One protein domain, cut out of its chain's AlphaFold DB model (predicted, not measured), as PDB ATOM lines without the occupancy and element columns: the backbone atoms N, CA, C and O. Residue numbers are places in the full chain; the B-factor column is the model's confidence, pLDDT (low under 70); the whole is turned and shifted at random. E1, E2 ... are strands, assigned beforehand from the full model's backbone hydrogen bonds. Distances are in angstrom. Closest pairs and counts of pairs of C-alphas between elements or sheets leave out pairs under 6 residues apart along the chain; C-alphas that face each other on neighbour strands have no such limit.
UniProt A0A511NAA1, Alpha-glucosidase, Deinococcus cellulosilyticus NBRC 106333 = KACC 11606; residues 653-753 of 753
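What this domain is: This is residues 653 to 753 of the 753 residues of the protein "Alpha-glucosidase" of Deinococcus cellulosilyticus NBRC 106333 = KACC 11606 (UniProt A0A511NAA1). Two four-stranded sheets lie face to face as an elongated sandwich, their strands crossed at 31 degrees; the edge strands E1 and E3 come close together, while E7 and E8 at the other edges stay apart. The 101 printed residues hold eight named strands, E1 to E8 in chain order, and no named helix: all strand. One sheet runs E1, E2, E6, E7 and is mixed; the other runs E3, E4, E5, E8 and is antiparallel. The whole is compact, with a radius of gyration of the C-alphas of 14.3 A and spans of 45 by 25 by 24 A.

Where its parts are: E1, residues 656 to 659, begins at C-alpha (-5.605, -43.005, -11.951). E2 is residues 673 to 679, 19.6 A; E3, 684 to 690, 20.1 A; E4, 700 to 709, 28.5 A; E5, 712 to 719, 23.3 A; E6, 724 to 730, 20.2 A; E7, 738 to 741. E8, residues 748 to 751, ends at C-alpha (-13.253, -29.918, -15.368).

How they stand to each other: E1 and E2 form an antiparallel hairpin, N 657 to O 677 2.9 A. E2 and E6 are parallel, N 676 to O 726 2.8 A. E6 and E7 form a hairpin, N 740 to O 727 2.8 A. E3, E4 and E5 form a meander, each strand the antiparallel neighbour of the one before: N 688 to O 702 and N 703 to O 718 are each 2.8 A. E8 is antiparallel to E5, N 715 to O 749 2.8 A. Between the sheets, the closest C-alphas of E1 and E3, Ile 656 and Phe 686, are 5.8 A apart.

The domain as a whole: The farthest C-alphas, Glu 696 and Glu 734, are 46.1 A apart. The printed part has no cut. The link E1 to E2 is long. Residues 744 to 745 and 753 have pLDDT under 70.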
ATOM      1  N   PRO A 653      -3.462 -43.102 -20.499       96.81
ATOM      2  CA  PRO A 653      -4.753 -42.446 -20.752       96.81
ATOM      3  C   PRO A 653      -5.877 -43.066 -19.911       96.81
ATOM      4  O   PRO A 653      -6.031 -44.285 -19.911       96.81
ATOM      5  N   GLY A 654      -6.636 -42.249 -19.174       97.25
ATOM      6  CA  GLY A 654      -7.654 -42.729 -18.226       97.25
ATOM      7  C   GLY A 654      -7.082 -43.313 -16.928       97.25
ATOM      8  O   GLY A 654      -7.829 -43.707 -16.036       97.25
ATOM      9  N   GLY A 655      -5.756 -43.362 -16.795       97.81
ATOM     10  CA  GLY A 655      -5.069 -43.896 -15.631       97.81
ATOM     11  C   GLY A 655      -5.236 -43.003 -14.405       97.81
ATOM     12  O   GLY A 655      -5.143 -41.774 -14.483       97.81
ATOM     13  N   ILE A 656      -5.446 -43.646 -13.257       98.56
ATOM     14  CA  ILE A 656      -5.605 -43.005 -11.951       98.56
ATOM     15  C   ILE A 656      -4.640 -43.671 -10.966       98.56
ATOM     16  O   ILE A 656      -4.641 -44.895 -10.819       98.56
ATOM     17  N   VAL A 657      -3.814 -42.875 -10.285       98.44
ATOM     18  CA  VAL A 657      -2.821 -43.370  -9.320       98.44
ATOM     19  C   VAL A 657      -2.855 -42.528  -8.042       98.44
ATOM     20  O   VAL A 657      -2.601 -41.324  -8.105       98.44
ATOM     21  N   PRO A 658      -3.158 -43.127  -6.876       98.12
ATOM     22  CA  PRO A 658      -3.093 -42.437  -5.596       98.12
ATOM     23  C   PRO A 658      -1.660 -42.360  -5.063       98.12
ATOM     24  O   PRO A 658      -0.947 -43.363  -5.002       98.12
ATOM     25  N   PHE A 659      -1.283 -41.173  -4.603       98.12
ATOM     26  CA  PHE A 659      -0.084 -40.915  -3.820       98.12
ATOM     27  C   PHE A 659      -0.478 -40.483  -2.406       98.12
ATOM     28  O   PHE A 659      -1.499 -39.832  -2.218       98.12
ATOM     29  N   THR A 660       0.341 -40.805  -1.413       97.38
ATOM     30  CA  THR A 660       0.239 -40.271  -0.046       97.38
ATOM     31  C   THR A 660       1.447 -39.387   0.272       97.38
ATOM     32  O   THR A 660       2.345 -39.197  -0.556       97.38
ATOM     33  N   SER A 661       1.466 -38.813   1.469       95.81
ATOM     34  CA  SER A 661       2.610 -38.072   1.998       95.81
ATOM     35  C   SER A 661       3.749 -39.010   2.408       95.81
ATOM     36  O   SER A 661       3.530 -40.159   2.781       95.81
ATOM     37  N   VAL A 662       4.989 -38.519   2.348       96.06
ATOM     38  CA  VAL A 662       6.169 -39.295   2.758       96.06
ATOM     39  C   VAL A 662       6.082 -39.629   4.250       96.06
ATOM     40  O   VAL A 662       5.877 -38.739   5.074       96.06
ATOM     41  N   ALA A 663       6.315 -40.895   4.592       96.00
ATOM     42  CA  ALA A 663       6.488 -41.375   5.961       96.00
ATOM     43  C   ALA A 663       7.874 -42.024   6.118       96.00
ATOM     44  O   ALA A 663       8.447 -42.502   5.145       96.00
ATOM     45  N   GLN A 664       8.428 -42.032   7.335       97.94
ATOM     46  CA  GLN A 664       9.749 -42.626   7.611       97.94
ATOM     47  C   GLN A 664       9.709 -44.153   7.808       97.94
ATOM     48  O   GLN A 664      10.752 -44.805   7.794       97.94
ATOM     49  N   PHE A 665       8.518 -44.702   8.022       98.25
ATOM     50  CA  PHE A 665       8.194 -46.123   8.132       98.25
ATOM     51  C   PHE A 665       6.672 -46.260   7.996       98.25
ATOM     52  O   PHE A 665       5.943 -45.273   8.157       98.25
ATOM     53  N   THR A 666       6.185 -47.456   7.688       97.75
ATOM     54  CA  THR A 666       4.748 -47.716   7.574       97.75
ATOM     55  C   THR A 666       4.113 -48.010   8.929       97.75
ATOM     56  O   THR A 666       4.744 -48.535   9.846       97.75
ATOM     57  N   THR A 667       2.837 -47.661   9.073       94.88
ATOM     58  CA  THR A 667       2.066 -47.905  10.303       94.88
ATOM     59  C   THR A 667       0.735 -48.574   9.995       94.88
ATOM     60  O   THR A 667       0.447 -49.640  10.525       94.88
ATOM     61  N   THR A 668      -0.054 -47.970   9.109       95.12
ATOM     62  CA  THR A 668      -1.359 -48.460   8.660       95.12
ATOM     63  C   THR A 668      -1.519 -48.222   7.161       95.12
ATOM     64  O   THR A 668      -0.917 -47.298   6.613       95.12
ATOM     65  N   ALA A 669      -2.343 -49.040   6.501       96.62
ATOM     66  CA  ALA A 669      -2.738 -48.839   5.107       96.62
ATOM     67  C   ALA A 669      -3.992 -47.953   4.969       96.62
ATOM     68  O   ALA A 669      -4.630 -47.945   3.917       96.62
ATOM     69  N   ARG A 670      -4.339 -47.201   6.024       95.31
ATOM     70  CA  ARG A 670      -5.316 -46.106   5.993       95.31
ATOM     71  C   ARG A 670      -4.589 -44.779   5.850       95.31
ATOM     72  O   ARG A 670      -3.962 -44.289   6.787       95.31
ATOM     73  N   TRP A 671      -4.672 -44.190   4.667       95.12
ATOM     74  CA  TRP A 671      -3.853 -43.034   4.322       95.12
ATOM     75  C   TRP A 671      -4.524 -41.738   4.782       95.12
ATOM     76  O   TRP A 671      -5.670 -41.467   4.415       95.12
ATOM     77  N   GLU A 672      -3.808 -40.920   5.560       93.38
ATOM     78  CA  GLU A 672      -4.310 -39.626   6.052       93.38
ATOM     79  C   GLU A 672      -4.515 -38.600   4.931       93.38
ATOM     80  O   GLU A 672      -5.411 -37.759   5.008       93.38
ATOM     81  N   THR A 673      -3.691 -38.669   3.884       94.88
ATOM     82  CA  THR A 673      -3.776 -37.798   2.711       94.88
ATOM     83  C   THR A 673      -3.705 -38.628   1.439       94.88
ATOM     84  O   THR A 673      -2.973 -39.616   1.385       94.88
ATOM     85  N   ILE A 674      -4.468 -38.235   0.415       97.00
ATOM     86  CA  ILE A 674      -4.353 -38.816  -0.927       97.00
ATOM     87  C   ILE A 674      -4.281 -37.716  -1.988       97.00
ATOM     88  O   ILE A 674      -5.198 -36.918  -2.144       97.00
ATOM     89  N   GLU A 675      -3.210 -37.716  -2.771       97.38
ATOM     90  CA  GLU A 675      -3.087 -36.969  -4.019       97.38
ATOM     91  C   GLU A 675      -3.366 -37.919  -5.191       97.38
ATOM     92  O   GLU A 675      -2.608 -38.849  -5.460       97.38
ATOM     93  N   TRP A 676      -4.479 -37.714  -5.888       97.56
ATOM     94  CA  TRP A 676      -4.868 -38.513  -7.045       97.56
ATOM     95  C   TRP A 676      -4.232 -37.950  -8.316       97.56
ATOM     96  O   TRP A 676      -4.613 -36.879  -8.787       97.56
ATOM     97  N   HIS A 677      -3.300 -38.685  -8.912       97.88
ATOM     98  CA  HIS A 677      -2.776 -38.380 -10.239       97.88
ATOM     99  C   HIS A 677      -3.709 -38.981 -11.287       97.88
ATOM    100  O   HIS A 677      -3.882 -40.197 -11.327       97.88
ATOM    101  N   VAL A 678      -4.333 -38.134 -12.107       97.50
ATOM    102  CA  VAL A 678      -5.389 -38.530 -13.050       97.50
ATOM    103  C   VAL A 678      -5.058 -38.057 -14.459       97.50
ATOM    104  O   VAL A 678      -4.879 -36.863 -14.689       97.50
ATOM    105  N   ASN A 679      -4.978 -38.977 -15.417       96.56
ATOM    106  CA  ASN A 679      -4.842 -38.635 -16.830       96.56
ATOM    107  C   ASN A 679      -6.221 -38.640 -17.484       96.56
ATOM    108  O   ASN A 679      -6.777 -39.692 -17.782       96.56
ATOM    109  N   VAL A 680      -6.763 -37.447 -17.716       96.25
ATOM    110  CA  VAL A 680      -8.143 -37.269 -18.176       96.25
ATOM    111  C   VAL A 680      -8.309 -37.351 -19.692       96.25
ATOM    112  O   VAL A 680      -9.400 -37.096 -20.193       96.25
ATOM    113  N   SER A 681      -7.261 -37.727 -20.431       94.25
ATOM    114  CA  SER A 681      -7.315 -37.877 -21.895       94.25
ATOM    115  C   SER A 681      -8.207 -39.031 -22.377       94.25
ATOM    116  O   SER A 681      -8.572 -39.067 -23.549       94.25
ATOM    117  N   ALA A 682      -8.586 -39.949 -21.487       95.38
ATOM    118  CA  ALA A 682      -9.565 -41.000 -21.735       95.38
ATOM    119  C   ALA A 682     -10.390 -41.268 -20.467       95.38
ATOM    120  O   ALA A 682     -10.052 -40.795 -19.378       95.38
ATOM    121  N   GLU A 683     -11.468 -42.032 -20.613       97.06
ATOM    122  CA  GLU A 683     -12.224 -42.561 -19.478       97.06
ATOM    123  C   GLU A 683     -11.422 -43.634 -18.739       97.06
ATOM    124  O   GLU A 683     -10.567 -44.310 -19.317       97.06
ATOM    125  N   GLY A 684     -11.709 -43.808 -17.454       97.38
ATOM    126  CA  GLY A 684     -11.033 -44.814 -16.651       97.38
ATOM    127  C   GLY A 684     -11.559 -44.893 -15.231       97.38
ATOM    128  O   GLY A 684     -12.301 -44.026 -14.766       97.38
ATOM    129  N   GLU A 685     -11.176 -45.954 -14.537       98.12
ATOM    130  CA  GLU A 685     -11.566 -46.212 -13.159       98.12
ATOM    131  C   GLU A 685     -10.381 -46.782 -12.383       98.12
ATOM    132  O   GLU A 685      -9.594 -47.567 -12.904       98.12
ATOM    133  N   PHE A 686     -10.270 -46.404 -11.113       98.38
ATOM    134  CA  PHE A 686      -9.384 -47.065 -10.170       98.38
ATOM    135  C   PHE A 686     -10.070 -47.213  -8.819       98.38
ATOM    136  O   PHE A 686     -10.795 -46.326  -8.358       98.38
ATOM    137  N   ARG A 687      -9.804 -48.341  -8.162       97.75
ATOM    138  CA  ARG A 687     -10.312 -48.664  -6.831       97.75
ATOM    139  C   ARG A 687      -9.132 -48.757  -5.875       97.75
ATOM    140  O   ARG A 687      -8.364 -49.699  -5.969       97.75
ATOM    141  N   LEU A 688      -8.993 -47.801  -4.962       98.31
ATOM    142  CA  LEU A 688      -8.012 -47.830  -3.875       98.31
ATOM    143  C   LEU A 688      -8.519 -48.741  -2.752       98.31
ATOM    144  O   LEU A 688      -9.642 -48.545  -2.283       98.31
ATOM    145  N   TYR A 689      -7.686 -49.690  -2.324       97.94
ATOM    146  CA  TYR A 689      -7.933 -50.557  -1.170       97.94
ATOM    147  C   TYR A 689      -7.184 -50.053   0.064       97.94
ATOM    148  O   TYR A 689      -5.999 -49.721  -0.017       97.94
ATOM    149  N   GLU A 690      -7.862 -50.029   1.209       97.06
ATOM    150  CA  GLU A 690      -7.299 -49.593   2.489       97.06
ATOM    151  C   GLU A 690      -7.764 -50.508   3.619       97.06
ATOM    152  O   GLU A 690      -8.955 -50.759   3.765       97.06
ATOM    153  N   ASP A 691      -6.845 -50.967   4.458       96.00
ATOM    154  CA  ASP A 691      -7.152 -51.709   5.682       96.00
ATOM    155  C   ASP A 691      -6.157 -51.322   6.790       96.00
ATOM    156  O   ASP A 691      -5.426 -50.339   6.673       96.00
ATOM    157  N   GLU A 692      -6.109 -52.081   7.883       95.44
ATOM    158  CA  GLU A 692      -5.197 -51.799   8.998       95.44
ATOM    159  C   GLU A 692      -3.703 -51.963   8.647       95.44
ATOM    160  O   GLU A 692      -2.850 -51.583   9.443       95.44
ATOM    161  N   GLY A 693      -3.352 -52.509   7.477       94.62
ATOM    162  CA  GLY A 693      -1.975 -52.809   7.064       94.62
ATOM    163  C   GLY A 693      -1.362 -54.031   7.760       94.62
ATOM    164  O   GLY A 693      -0.315 -54.522   7.346       94.62
ATOM    165  N   GLU A 694      -2.011 -54.557   8.792       92.50
ATOM    166  CA  GLU A 694      -1.631 -55.744   9.556       92.50
ATOM    167  C   GLU A 694      -2.908 -56.419  10.086       92.50
ATOM    168  O   GLU A 694      -3.932 -55.766  10.291       92.50
ATOM    169  N   GLY A 695      -2.866 -57.733  10.312       86.25
ATOM    170  CA  GLY A 695      -4.023 -58.504  10.787       86.25
ATOM    171  C   GLY A 695      -5.004 -58.945   9.692       86.25
ATOM    172  O   GLY A 695      -4.700 -58.899   8.504       86.25
ATOM    173  N   GLU A 696      -6.177 -59.440  10.094       81.31
ATOM    174  CA  GLU A 696      -7.082 -60.223   9.223       81.31
ATOM    175  C   GLU A 696      -8.402 -59.505   8.881       81.31
ATOM    176  O   GLU A 696      -9.276 -60.100   8.261       81.31
ATOM    177  N   ALA A 697      -8.592 -58.259   9.327       84.56
ATOM    178  CA  ALA A 697      -9.823 -57.519   9.056       84.56
ATOM    179  C   ALA A 697      -9.916 -57.107   7.578       84.56
ATOM    180  O   ALA A 697      -8.912 -56.720   6.978       84.56
ATOM    181  N   ASP A 698     -11.130 -57.149   7.027       86.44
ATOM    182  CA  ASP A 698     -11.410 -56.641   5.686       86.44
ATOM    183  C   ASP A 698     -11.205 -55.122   5.605       86.44
ATOM    184  O   ASP A 698     -11.399 -54.384   6.578       86.44
ATOM    185  N   GLY A 699     -10.817 -54.665   4.416       92.81
ATOM    186  CA  GLY A 699     -10.617 -53.257   4.103       92.81
ATOM    187  C   GLY A 699     -11.807 -52.566   3.444       92.81
ATOM    188  O   GLY A 699     -12.819 -53.171   3.089       92.81
ATOM    189  N   ASP A 700     -11.630 -51.269   3.223       94.31
ATOM    190  CA  ASP A 700     -12.545 -50.391   2.513       94.31
ATOM    191  C   ASP A 700     -12.051 -50.123   1.087       94.31
ATOM    192  O   ASP A 700     -10.851 -50.093   0.810       94.31
ATOM    193  N   TRP A 701     -12.996 -49.860   0.180       96.56
ATOM    194  CA  TRP A 701     -12.701 -49.441  -1.189       96.56
ATOM    195  C   TRP A 701     -13.104 -47.983  -1.426       96.56
ATOM    196  O   TRP A 701     -14.226 -47.572  -1.110       96.56
ATOM    197  N   THR A 702     -12.206 -47.225  -2.057       97.25
ATOM    198  CA  THR A 702     -12.496 -45.908  -2.640       97.25
ATOM    199  C   THR A 702     -12.383 -45.998  -4.155       97.25
ATOM    200  O   THR A 702     -11.297 -46.235  -4.675       97.25
ATOM    201  N   THR A 703     -13.479 -45.785  -4.875       97.88
ATOM    202  CA  THR A 703     -13.487 -45.760  -6.344       97.88
ATOM    203  C   THR A 703     -13.409 -44.324  -6.843       97.88
ATOM    204  O   THR A 703     -14.194 -43.481  -6.398       97.88
ATOM    205  N   VAL A 704     -12.509 -44.066  -7.790       97.88
ATOM    206  CA  VAL A 704     -12.474 -42.840  -8.594       97.88
ATOM    207  C   VAL A 704     -12.691 -43.209 -10.056       97.88
ATOM    208  O   VAL A 704     -12.029 -44.111 -10.563       97.88
ATOM    209  N   THR A 705     -13.599 -42.502 -10.724       98.25
ATOM    210  CA  THR A 705     -13.955 -42.723 -12.134       98.25
ATOM    211  C   THR A 705     -13.826 -41.416 -12.914       98.25
ATOM    212  O   THR A 705     -14.235 -40.368 -12.410       98.25
ATOM    213  N   ILE A 706     -13.288 -41.480 -14.131       97.94
ATOM    214  CA  ILE A 706     -13.220 -40.399 -15.124       97.94
ATOM    215  C   ILE A 706     -14.227 -40.710 -16.235       97.94
ATOM    216  O   ILE A 706     -14.191 -41.800 -16.800       97.94
ATOM    217  N   GLN A 707     -15.097 -39.754 -16.555       96.81
ATOM    218  CA  GLN A 707     -16.111 -39.854 -17.611       96.81
ATOM    219  C   GLN A 707     -16.082 -38.603 -18.489       96.81
ATOM    220  O   GLN A 707     -15.827 -37.504 -17.986       96.81
ATOM    221  N   HIS A 708     -16.346 -38.752 -19.786       94.00
ATOM    222  CA  HIS A 708     -16.429 -37.628 -20.724       94.00
ATOM    223  C   HIS A 708     -17.901 -37.372 -21.084       94.00
ATOM    224  O   HIS A 708     -18.547 -38.196 -21.722       94.00
ATOM    225  N   GLU A 709     -18.452 -36.226 -20.674       87.44
ATOM    226  CA  GLU A 709     -19.866 -35.861 -20.872       87.44
ATOM    227  C   GLU A 709     -19.964 -34.464 -21.511       87.44
ATOM    228  O   GLU A 709     -19.525 -33.481 -20.918       87.44
ATOM    229  N   GLU A 710     -20.566 -34.356 -22.704       84.12
ATOM    230  CA  GLU A 710     -20.859 -33.067 -23.374       84.12
ATOM    231  C   GLU A 710     -19.642 -32.119 -23.470       84.12
ATOM    232  O   GLU A 710     -19.739 -30.924 -23.188       84.12
ATOM    233  N   GLY A 711     -18.475 -32.673 -23.820       81.81
ATOM    234  CA  GLY A 711     -17.216 -31.925 -23.925       81.81
ATOM    235  C   GLY A 711     -16.498 -31.694 -22.591       81.81
ATOM    236  O   GLY A 711     -15.342 -31.302 -22.564       81.81
ATOM    237  N   ARG A 712     -17.125 -31.998 -21.453       90.06
ATOM    238  CA  ARG A 712     -16.523 -31.831 -20.124       90.06
ATOM    239  C   ARG A 712     -15.970 -33.146 -19.594       90.06
ATOM    240  O   ARG A 712     -16.531 -34.214 -19.833       90.06
ATOM    241  N   VAL A 713     -14.924 -33.056 -18.777       94.94
ATOM    242  CA  VAL A 713     -14.422 -34.206 -18.017       94.94
ATOM    243  C   VAL A 713     -15.042 -34.193 -16.629       94.94
ATOM    244  O   VAL A 713     -14.875 -33.244 -15.859       94.94
ATOM    245  N   ARG A 714     -15.726 -35.275 -16.272       95.56
ATOM    246  CA  ARG A 714     -16.311 -35.480 -14.952       95.56
ATOM    247  C   ARG A 714     -15.527 -36.536 -14.185       95.56
ATOM    248  O   ARG A 714     -15.387 -37.663 -14.644       95.56
ATOM    249  N   LEU A 715     -15.065 -36.187 -12.988       96.50
ATOM    250  CA  LEU A 715     -14.496 -37.132 -12.032       96.50
ATOM    251  C   LEU A 715     -15.496 -37.402 -10.913       96.50
ATOM    252  O   LEU A 715     -16.060 -36.459 -10.354       96.50
ATOM    253  N   THR A 716     -15.686 -38.669 -10.553       96.62
ATOM    254  CA  THR A 716     -16.578 -39.089  -9.463       96.62
ATOM    255  C   THR A 716     -15.819 -39.924  -8.438       96.62
ATOM    256  O   THR A 716     -15.049 -40.797  -8.818       96.62
ATOM    257  N   ARG A 717     -16.065 -39.683  -7.143       95.62
ATOM    258  CA  ARG A 717     -15.529 -40.460  -6.013       95.62
ATOM    259  C   ARG A 717     -16.651 -41.161  -5.256       95.62
ATOM    260  O   ARG A 717     -17.633 -40.525  -4.865       95.62
ATOM    261  N   LYS A 718     -16.484 -42.457  -4.984       96.25
ATOM    262  CA  LYS A 718     -17.436 -43.288  -4.230       96.25
ATOM    263  C   LYS A 718     -16.717 -44.133  -3.176       96.25
ATOM    264  O   LYS A 718     -15.689 -44.730  -3.461       96.25
ATOM    265  N   GLY A 719     -17.304 -44.234  -1.982       93.62
ATOM    266  CA  GLY A 719     -16.740 -45.017  -0.875       93.62
ATOM    267  C   GLY A 719     -15.580 -44.319  -0.159       93.62
ATOM    268  O   GLY A 719     -15.358 -43.118  -0.346       93.62
ATOM    269  N   GLY A 720     -14.877 -45.080   0.678       88.25
ATOM    270  CA  GLY A 720     -13.702 -44.623   1.416       88.25
ATOM    271  C   GLY A 720     -13.960 -43.716   2.624       88.25
ATOM    272  O   GLY A 720     -15.047 -43.140   2.771       88.25
ATOM    273  N   PRO A 721     -12.938 -43.531   3.478       89.19
ATOM    274  CA  PRO A 721     -12.998 -42.613   4.610       89.19
ATOM    275  C   PRO A 721     -13.019 -41.147   4.153       89.19
ATOM    276  O   PRO A 721     -12.703 -40.812   3.008       89.19
ATOM    277  N   LYS A 722     -13.384 -40.244   5.069       86.94
ATOM    278  CA  LYS A 722     -13.194 -38.800   4.877       86.94
ATOM    279  C   LYS A 722     -11.767 -38.425   5.264       86.94
ATOM    280  O   LYS A 722     -11.328 -38.793   6.349       86.94
ATOM    281  N   ARG A 723     -11.084 -37.677   4.399       89.88
ATOM    282  CA  ARG A 723      -9.699 -37.226   4.579       89.88
ATOM    283  C   ARG A 723      -9.382 -36.050   3.654       89.88
ATOM    284  O   ARG A 723     -10.201 -35.724   2.790       89.88
ATOM    285  N   ALA A 724      -8.183 -35.490   3.802       91.69
ATOM    286  CA  ALA A 724      -7.644 -34.504   2.875       91.69
ATOM    287  C   ALA A 724      -7.253 -35.174   1.550       91.69
ATOM    288  O   ALA A 724      -6.496 -36.149   1.535       91.69
ATOM    289  N   GLU A 725      -7.763 -34.646   0.437       94.75
ATOM    290  CA  GLU A 725      -7.441 -35.142  -0.901       94.75
ATOM    291  C   GLU A 725      -7.143 -33.992  -1.873       94.75
ATOM    292  O   GLU A 725      -7.721 -32.910  -1.773       94.75
ATOM    293  N   SER A 726      -6.265 -34.237  -2.842       95.69
ATOM    294  CA  SER A 726      -5.972 -33.336  -3.965       95.69
ATOM    295  C   SER A 726      -6.006 -34.109  -5.288       95.69
ATOM    296  O   SER A 726      -5.871 -35.332  -5.298       95.69
ATOM    297  N   LEU A 727      -6.196 -33.418  -6.415       95.31
ATOM    298  CA  LEU A 727      -5.996 -33.986  -7.755       95.31
ATOM    299  C   LEU A 727      -4.769 -33.348  -8.403       95.31
ATOM    300  O   LEU A 727      -4.639 -32.126  -8.398       95.31
ATOM    301  N   MET A 728      -3.937 -34.159  -9.045       96.00
ATOM    302  CA  MET A 728      -2.988 -33.721 -10.063       96.00
ATOM    303  C   MET A 728      -3.510 -34.172 -11.429       96.00
ATOM    304  O   MET A 728      -3.566 -35.370 -11.708       96.00
ATOM    305  N   VAL A 729      -3.931 -33.223 -12.264       95.62
ATOM    306  CA  VAL A 729      -4.605 -33.497 -13.540       95.62
ATOM    307  C   VAL A 729      -3.605 -33.462 -14.695       95.62
ATOM    308  O   VAL A 729      -2.886 -32.479 -14.859       95.62
ATOM    309  N   TYR A 730      -3.608 -34.508 -15.522       95.44
ATOM    310  CA  TYR A 730      -2.790 -34.686 -16.726       95.44
ATOM    311  C   TYR A 730      -3.676 -34.867 -17.966       95.44
ATOM    312  O   TYR A 730      -4.814 -35.314 -17.848       95.44
ATOM    313  N   GLY A 731      -3.148 -34.579 -19.161       92.50
ATOM    314  CA  GLY A 731      -3.823 -34.900 -20.429       92.50
ATOM    315  C   GLY A 731      -5.111 -34.110 -20.685       92.50
ATOM    316  O   GLY A 731      -6.007 -34.594 -21.371       92.50
ATOM    317  N   HIS A 732      -5.229 -32.910 -20.108       92.00
ATOM    318  CA  HIS A 732      -6.391 -32.041 -20.259       92.00
ATOM    319  C   HIS A 732      -6.163 -31.014 -21.378       92.00
ATOM    320  O   HIS A 732      -5.771 -29.870 -21.126       92.00
ATOM    321  N   GLY A 733      -6.337 -31.460 -22.624       86.81
ATOM    322  CA  GLY A 733      -5.943 -30.696 -23.810       86.81
ATOM    323  C   GLY A 733      -4.425 -30.478 -23.859       86.81
ATOM    324  O   GLY A 733      -3.657 -31.342 -23.449       86.81
ATOM    325  N   GLU A 734      -3.990 -29.301 -24.313       84.00
ATOM    326  CA  GLU A 734      -2.565 -28.919 -24.376       84.00
ATOM    327  C   GLU A 734      -2.033 -28.311 -23.060       84.00
ATOM    328  O   GLU A 734      -0.931 -27.762 -23.013       84.00
ATOM    329  N   ARG A 735      -2.818 -28.352 -21.972       85.38
ATOM    330  CA  ARG A 735      -2.418 -27.750 -20.692       85.38
ATOM    331  C   ARG A 735      -1.325 -28.580 -20.021       85.38
ATOM    332  O   ARG A 735      -1.418 -29.804 -19.940       85.38
ATOM    333  N   ALA A 736      -0.337 -27.892 -19.448       88.75
ATOM    334  CA  ALA A 736       0.601 -28.512 -18.516       88.75
ATOM    335  C   ALA A 736      -0.149 -29.096 -17.300       88.75
ATOM    336  O   ALA A 736      -1.213 -28.570 -16.947       88.75
ATOM    337  N   PRO A 737       0.386 -30.143 -16.639       93.06
ATOM    338  CA  PRO A 737      -0.253 -30.711 -15.461       93.06
ATOM    339  C   PRO A 737      -0.508 -29.661 -14.382       93.06
ATOM    340  O   PRO A 737       0.347 -28.814 -14.112       93.06
ATOM    341  N   TYR A 738      -1.683 -29.714 -13.761       93.25
ATOM    342  CA  TYR A 738      -2.090 -28.732 -12.761       93.25
ATOM    343  C   TYR A 738      -2.819 -29.383 -11.590       93.25
ATOM    344  O   TYR A 738      -3.504 -30.400 -11.726       93.25
ATOM    345  N   ARG A 739      -2.661 -28.768 -10.417       93.81
ATOM    346  CA  ARG A 739      -3.230 -29.254  -9.164       93.81
ATOM    347  C   ARG A 739      -4.593 -28.622  -8.898       93.81
ATOM    348  O   ARG A 739      -4.779 -27.423  -9.103       93.81
ATOM    349  N   VAL A 740      -5.527 -29.424  -8.396       93.31
ATOM    350  CA  VAL A 740      -6.841 -28.987  -7.918       93.31
ATOM    351  C   VAL A 740      -6.993 -29.434  -6.469       93.31
ATOM    352  O   VAL A 740      -6.949 -30.627  -6.172       93.31
ATOM    353  N   GLU A 741      -7.173 -28.477  -5.562       89.75
ATOM    354  CA  GLU A 741      -7.482 -28.769  -4.160       89.75
ATOM    355  C   GLU A 741      -8.936 -29.221  -4.029       89.75
ATOM    356  O   GLU A 741      -9.847 -28.592  -4.583       89.75
ATOM    357  N   LEU A 742      -9.161 -30.310  -3.295       88.06
ATOM    358  CA  LEU A 742     -10.492 -30.877  -3.137       88.06
ATOM    359  C   LEU A 742     -11.063 -30.484  -1.787       88.06
ATOM    360  O   LEU A 742     -10.370 -30.401  -0.778       88.06
ATOM    361  N   ARG A 743     -12.373 -30.251  -1.765       78.25
ATOM    362  CA  ARG A 743     -13.091 -30.129  -0.499       78.25
ATOM    363  C   ARG A 743     -13.160 -31.503   0.156       78.25
ATOM    364  O   ARG A 743     -13.327 -32.506  -0.545       78.25
ATOM    365  N   ASP A 744     -13.134 -31.525   1.484       69.62
ATOM    366  CA  ASP A 744     -13.355 -32.745   2.254       69.62
ATOM    367  C   ASP A 744     -14.598 -33.473   1.741       69.62
ATOM    368  O   ASP A 744     -15.692 -32.902   1.655       69.62
ATOM    369  N   SER A 745     -14.446 -34.758   1.414       69.69
ATOM    370  CA  SER A 745     -15.524 -35.611   0.892       69.69
ATOM    371  C   SER A 745     -16.160 -35.140  -0.427       69.69
ATOM    372  O   SER A 745     -17.381 -35.222  -0.604       69.69
ATOM    373  N   TRP A 746     -15.336 -34.686  -1.377       89.38
ATOM    374  CA  TRP A 746     -15.775 -34.477  -2.757       89.38
ATOM    375  C   TRP A 746     -16.446 -35.743  -3.321       89.38
ATOM    376  O   TRP A 746     -16.039 -36.872  -3.048       89.38
ATOM    377  N   LYS A 747     -17.524 -35.546  -4.084       90.94
ATOM    378  CA  LYS A 747     -18.250 -36.630  -4.770       90.94
ATOM    379  C   LYS A 747     -18.113 -36.535  -6.275       90.94
ATOM    380  O   LYS A 747     -18.015 -37.552  -6.946       90.94
ATOM    381  N   THR A 748     -18.133 -35.314  -6.797       93.12
ATOM    382  CA  THR A 748     -18.050 -35.046  -8.226       93.12
ATOM    383  C   THR A 748     -17.303 -33.745  -8.449       93.12
ATOM    384  O   THR A 748     -17.529 -32.773  -7.726       93.12
ATOM    385  N   ILE A 749     -16.439 -33.738  -9.456       93.31
ATOM    386  CA  ILE A 749     -15.758 -32.558  -9.982       93.31
ATOM    387  C   ILE A 749     -15.954 -32.567 -11.489       93.31
ATOM    388  O   ILE A 749     -15.874 -33.616 -12.122       93.31
ATOM    389  N   THR A 750     -16.206 -31.397 -12.057       92.25
ATOM    390  CA  THR A 750     -16.287 -31.222 -13.503       92.25
ATOM    391  C   THR A 750     -15.188 -30.262 -13.911       92.25
ATOM    392  O   THR A 750     -15.162 -29.119 -13.452       92.25
ATOM    393  N   LEU A 751     -14.270 -30.742 -14.740       90.12
ATOM    394  CA  LEU A 751     -13.253 -29.918 -15.368       90.12
ATOM    395  C   LEU A 751     -13.865 -29.304 -16.642       90.12
ATOM    396  O   LEU A 751     -14.546 -30.014 -17.390       90.12
ATOM    397  N   PRO A 752     -13.713 -27.986 -16.855       79.25
ATOM    398  CA  PRO A 752     -14.167 -27.331 -18.083       79.25
ATOM    399  C   PRO A 752     -13.288 -27.757 -19.262       79.25
ATOM    400  O   PRO A 752     -12.141 -28.093 -19.012       79.25
ATOM    401  N   GLU A 753     -13.782 -27.668 -20.501       64.62
ATOM    402  CA  GLU A 753     -12.967 -27.869 -21.721       64.62
ATOM    403  C   GLU A 753     -11.604 -27.147 -21.694       64.62
ATOM    404  O   GLU A 753     -11.492 -26.030 -21.113       64.62
TER     405      GLU A 753